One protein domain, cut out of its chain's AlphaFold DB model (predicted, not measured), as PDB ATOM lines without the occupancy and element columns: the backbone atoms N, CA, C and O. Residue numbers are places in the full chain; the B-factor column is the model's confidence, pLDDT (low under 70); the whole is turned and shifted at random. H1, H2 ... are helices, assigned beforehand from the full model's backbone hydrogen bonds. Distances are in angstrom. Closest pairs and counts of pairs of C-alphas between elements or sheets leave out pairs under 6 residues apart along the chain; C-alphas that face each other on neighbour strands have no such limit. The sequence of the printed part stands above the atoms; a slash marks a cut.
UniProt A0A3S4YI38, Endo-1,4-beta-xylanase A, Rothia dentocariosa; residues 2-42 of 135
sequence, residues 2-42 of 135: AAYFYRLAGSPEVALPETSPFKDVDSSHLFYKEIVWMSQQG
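What this domain is: This is residues 2 to 42 of the 135 residues of the protein "Endo-1,4-beta-xylanase A" of Rothia dentocariosa (UniProt A0A3S4YI38). This is a small domain with little regular structure: two short helices meet about perpendicular to each other, and one long link, residues 9 to 31, sweeps from H1 round H2 in a wide loop. H2 lies in the middle, with H1 at one side. The printed part has 41 residues with two named helices, H1 then H2, and no named strand; the class is all helix, with 16 residues in named elements. It is compact, with a radius of gyration of the C-alphas of 9.5 A, yet elongated, spanning 25 by 16 by 16 A.

Where its parts are: Find C-alpha 2 at (155.940, 149.559, 293.618); from there H1, residues 2 to 8, runs 10.0 A. Past the link, H2, residues 32 to 40, runs 12.2 A to C-alpha 40 at (160.364, 152.396, 282.771).

How they stand to each other: Look at Ala 2 and Glu 34: their C-alphas, 5.4 A apart, are the closest where H1 and H2 touch. The helix lines stand about perpendicular, at 74 degrees. In H1 and H2, every O i to N i+4 pair is within hydrogen-bond range.

The domain as a whole: The C-alphas of Gly 10 and Lys 23, 26.9 A apart, are the two farthest apart. The link from H1 to H2 is long, with 23 residues. The printed part has no cut, and no printed residue is under 70 in pLDDT.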
ATOM      1  N   ALA A   2     155.382 150.133 294.844       94.12
ATOM      2  CA  ALA A   2     155.940 149.559 293.618       94.12
ATOM      3  C   ALA A   2     156.038 148.032 293.561       94.12
ATOM      4  O   ALA A   2     155.642 147.419 292.572       94.12
ATOM      5  N   ALA A   3     156.448 147.407 294.664       95.69
ATOM      6  CA  ALA A   3     156.594 145.958 294.726       95.69
ATOM      7  C   ALA A   3     155.302 145.165 294.466       95.69
ATOM      8  O   ALA A   3     155.380 143.983 294.147       95.69
ATOM      9  N   TYR A   4     154.114 145.759 294.611       95.44
ATOM     10  CA  TYR A   4     152.872 145.074 294.239       95.44
ATOM     11  C   TYR A   4     152.736 144.935 292.724       95.44
ATOM     12  O   TYR A   4     152.517 143.829 292.250       95.44
ATOM     13  N   PHE A   5     152.919 146.024 291.974       96.81
ATOM     14  CA  PHE A   5     152.818 146.010 290.512       96.81
ATOM     15  C   PHE A   5     153.938 145.191 289.873       96.81
ATOM     16  O   PHE A   5     153.674 144.396 288.981       96.81
ATOM     17  N   TYR A   6     155.165 145.320 290.384       98.00
ATOM     18  CA  TYR A   6     156.295 144.525 289.903       98.00
ATOM     19  C   TYR A   6     156.049 143.017 290.063       98.00
ATOM     20  O   TYR A   6     156.248 142.247 289.128       98.00
ATOM     21  N   ARG A   7     155.547 142.592 291.231       96.94
ATOM     22  CA  ARG A   7     155.213 141.180 291.471       96.94
ATOM     23  C   ARG A   7     153.990 140.723 290.685       96.94
ATOM     24  O   ARG A   7     153.987 139.598 290.205       96.94
ATOM     25  N   LEU A   8     152.991 141.590 290.517       95.19
ATOM     26  CA  LEU A   8     151.832 141.320 289.663       95.19
ATOM     27  C   LEU A   8     152.248 141.079 288.202       95.19
ATOM     28  O   LEU A   8     151.633 140.261 287.530       95.19
ATOM     29  N   ALA A   9     153.319 141.728 287.742       96.31
ATOM     30  CA  ALA A   9     153.913 141.516 286.424       96.31
ATOM     31  C   ALA A   9     154.820 140.272 286.328       96.31
ATOM     32  O   ALA A   9     155.495 140.089 285.319       96.31
ATOM     33  N   GLY A  10     154.888 139.439 287.371       97.12
ATOM     34  CA  GLY A  10     155.743 138.250 287.392       97.12
ATOM     35  C   GLY A  10     157.202 138.522 287.767       97.12
ATOM     36  O   GLY A  10     158.042 137.654 287.573       97.12
ATOM     37  N   SER A  11     157.509 139.686 288.350       97.62
ATOM     38  CA  SER A  11     158.870 140.078 288.755       97.62
ATOM     39  C   SER A  11     159.890 140.038 287.602       97.62
ATOM     40  O   SER A  11     160.911 139.358 287.718       97.62
ATOM     41  N   PRO A  12     159.633 140.749 286.489       97.50
ATOM     42  CA  PRO A  12     160.499 140.719 285.313       97.50
ATOM     43  C   PRO A  12     161.918 141.207 285.629       97.50
ATOM     44  O   PRO A  12     162.146 141.948 286.592       97.50
ATOM     45  N   GLU A  13     162.882 140.825 284.796       96.88
ATOM     46  CA  GLU A  13     164.219 141.412 284.860       96.88
ATOM     47  C   GLU A  13     164.166 142.919 284.575       96.88
ATOM     48  O   GLU A  13     163.340 143.402 283.797       96.88
ATOM     49  N   VAL A  14     165.038 143.673 285.245       96.94
ATOM     50  CA  VAL A  14     165.079 145.136 285.163       96.94
ATOM     51  C   VAL A  14     166.501 145.551 284.828       96.94
ATOM     52  O   VAL A  14     167.415 145.321 285.619       96.94
ATOM     53  N   ALA A  15     166.683 146.194 283.679       96.75
ATOM     54  CA  ALA A  15     167.932 146.870 283.357       96.75
ATOM     55  C   ALA A  15     168.025 148.145 284.211       96.75
ATOM     56  O   ALA A  15     167.333 149.130 283.939       96.75
ATOM     57  N   LEU A  16     168.816 148.102 285.286       96.62
ATOM     58  CA  LEU A  16     168.988 149.243 286.185       96.62
ATOM     59  C   LEU A  16     169.844 150.328 285.509       96.62
ATOM     60  O   LEU A  16     170.907 150.003 284.981       96.62
ATOM     61  N   PRO A  17     169.406 151.598 285.517       94.31
ATOM     62  CA  PRO A  17     170.195 152.691 284.967       94.31
ATOM     63  C   PRO A  17     171.363 153.043 285.896       94.31
ATOM     64  O   PRO A  17     171.270 152.857 287.112       94.31
ATOM     65  N   GLU A  18     172.429 153.612 285.326       92.06
ATOM     66  CA  GLU A  18     173.566 154.152 286.090       92.06
ATOM     67  C   GLU A  18     173.132 155.282 287.033       92.06
ATOM     68  O   GLU A  18     173.576 155.353 288.176       92.06
ATOM     69  N   THR A  19     172.212 156.131 286.565       92.81
ATOM     70  CA  THR A  19     171.633 157.230 287.342       92.81
ATOM     71  C   THR A  19     170.180 156.924 287.671       92.81
ATOM     72  O   THR A  19     169.395 156.580 286.787       92.81
ATOM     73  N   SER A  20     169.807 157.098 288.941       95.56
ATOM     74  CA  SER A  20     168.424 156.921 289.385       95.56
ATOM     75  C   SER A  20     167.465 157.850 288.628       95.56
ATOM     76  O   SER A  20     167.758 159.041 288.489       95.56
ATOM     77  N   PRO A  21     166.292 157.357 288.182       96.62
ATOM     78  CA  PRO A  21     165.274 158.202 287.560       96.62
ATOM     79  C   PRO A  21     164.636 159.192 288.549       96.62
ATOM     80  O   PRO A  21     163.945 160.114 288.118       96.62
ATOM     81  N   PHE A  22     164.853 159.015 289.858       98.00
ATOM     82  CA  PHE A  22     164.304 159.877 290.902       98.00
ATOM     83  C   PHE A  22     165.394 160.347 291.862       98.00
ATOM     84  O   PHE A  22     166.178 159.552 292.377       98.00
ATOM     85  N   LYS A  23     165.403 161.648 292.154       97.31
ATOM     86  CA  LYS A  23     166.453 162.300 292.957       97.31
ATOM     87  C   LYS A  23     166.538 161.797 294.402       97.31
ATOM     88  O   LYS A  23     167.584 161.913 295.024       97.31
ATOM     89  N   ASP A  24     165.436 161.288 294.941       97.50
ATOM     90  CA  ASP A  24     165.285 160.859 296.336       97.50
ATOM     91  C   ASP A  24     165.257 159.330 296.500       97.50
ATOM     92  O   ASP A  24     164.858 158.823 297.552       97.50
ATOM     93  N   VAL A  25     165.665 158.584 295.471       97.12
ATOM     94  CA  VAL A  25     165.761 157.123 295.528       97.12
ATOM     95  C   VAL A  25     167.173 156.700 295.148       97.12
ATOM     96  O   VAL A  25     167.526 156.683 293.971       97.12
ATOM     97  N   ASP A  26     167.966 156.341 296.157       94.94
ATOM     98  CA  ASP A  26     169.302 155.780 295.965       94.94
ATOM     99  C   ASP A  26     169.238 154.353 295.393       94.94
ATOM    100  O   ASP A  26     168.308 153.595 295.684       94.94
ATOM    101  N   SER A  27     170.255 153.968 294.621       95.00
ATOM    102  CA  SER A  27     170.431 152.612 294.089       95.00
ATOM    103  C   SER A  27     170.426 151.506 295.157       95.00
ATOM    104  O   SER A  27     170.008 150.381 294.879       95.00
ATOM    105  N   SER A  28     170.836 151.820 296.389       94.56
ATOM    106  CA  SER A  28     170.836 150.903 297.530       94.56
ATOM    107  C   SER A  28     169.473 150.796 298.224       94.56
ATOM    108  O   SER A  28     169.330 150.039 299.188       94.56
ATOM    109  N   HIS A  29     168.472 151.573 297.805       95.44
ATOM    110  CA  HIS A  29     167.143 151.538 298.405       95.44
ATOM    111  C   HIS A  29     166.497 150.160 298.190       95.44
ATOM    112  O   HIS A  29     166.488 149.632 297.081       95.44
ATOM    113  N   LEU A  30     165.879 149.598 299.236       95.56
ATOM    114  CA  LEU A  30     165.335 148.228 299.227       95.56
ATOM    115  C   LEU A  30     164.385 147.944 298.050       95.56
ATOM    116  O   LEU A  30     164.341 146.826 297.549       95.56
ATOM    117  N   PHE A  31     163.625 148.957 297.627       96.38
ATOM    118  CA  PHE A  31     162.677 148.870 296.511       96.38
ATOM    119  C   PHE A  31     163.147 149.584 295.234       96.38
ATOM    120  O   PHE A  31     162.318 149.913 294.385       96.38
ATOM    121  N   TYR A  32     164.442 149.905 295.116       97.38
ATOM    122  CA  TYR A  32     164.989 150.651 293.974       97.38
ATOM    123  C   TYR A  32     164.607 149.995 292.646       97.38
ATOM    124  O   TYR A  32     164.040 150.643 291.768       97.38
ATOM    125  N   LYS A  33     164.811 148.679 292.547       97.88
ATOM    126  CA  LYS A  33     164.501 147.889 291.352       97.88
ATOM    127  C   LYS A  33     163.037 148.010 290.928       97.88
ATOM    128  O   LYS A  33     162.747 148.253 289.759       97.88
ATOM    129  N   GLU A  34     162.107 147.858 291.863       98.31
ATOM    130  CA  GLU A  34     160.672 147.915 291.587       98.31
ATOM    131  C   GLU A  34     160.223 149.327 291.196       98.31
ATOM    132  O   GLU A  34     159.344 149.484 290.346       98.31
ATOM    133  N   ILE A  35     160.827 150.351 291.804       98.19
ATOM    134  CA  ILE A  35     160.569 151.761 291.489       98.19
ATOM    135  C   ILE A  35     161.062 152.091 290.075       98.19
ATOM    136  O   ILE A  35     160.299 152.651 289.283       98.19
ATOM    137  N   VAL A  36     162.295 151.698 289.737       98.12
ATOM    138  CA  VAL A  36     162.878 151.861 288.396       98.12
ATOM    139  C   VAL A  36     162.010 151.170 287.352       98.12
ATOM    140  O   VAL A  36     161.640 151.793 286.358       98.12
ATOM    141  N   TRP A  37     161.613 149.920 287.594       98.44
ATOM    142  CA  TRP A  37     160.749 149.194 286.669       98.44
ATOM    143  C   TRP A  37     159.409 149.906 286.453       98.44
ATOM    144  O   TRP A  37     158.992 150.096 285.312       98.44
ATOM    145  N   MET A  38     158.745 150.369 287.520       98.12
ATOM    146  CA  MET A  38     157.490 151.116 287.368       98.12
ATOM    147  C   MET A  38     157.664 152.387 286.537       98.12
ATOM    148  O   MET A  38     156.742 152.755 285.808       98.12
ATOM    149  N   SER A  39     158.804 153.068 286.680       97.94
ATOM    150  CA  SER A  39     159.126 154.267 285.904       97.94
ATOM    151  C   SER A  39     159.342 153.924 284.431       97.94
ATOM    152  O   SER A  39     158.709 154.532 283.571       97.94
ATOM    153  N   GLN A  40     160.126 152.882 284.137       97.81
ATOM    154  CA  GLN A  40     160.364 152.396 282.771       97.81
ATOM    155  C   GLN A  40     159.077 151.952 282.066       97.81
ATOM    156  O   GLN A  40     158.929 152.151 280.864       97.81
ATOM    157  N   GLN A  41     158.127 151.375 282.806       97.81
ATOM    158  CA  GLN A  41     156.816 150.994 282.272       97.81
ATOM    159  C   GLN A  41     155.818 152.165 282.198       97.81
ATOM    160  O   GLN A  41     154.675 151.962 281.789       97.81
ATOM    161  N   GLY A  42     156.201 153.373 282.624       97.38
ATOM    162  CA  GLY A  42     155.318 154.543 282.655       97.38
ATOM    163  C   GLY A  42     154.171 154.435 283.666       97.38
ATOM    164  O   GLY A  42     153.202 155.188 283.590       97.38
TER     165      GLY A  42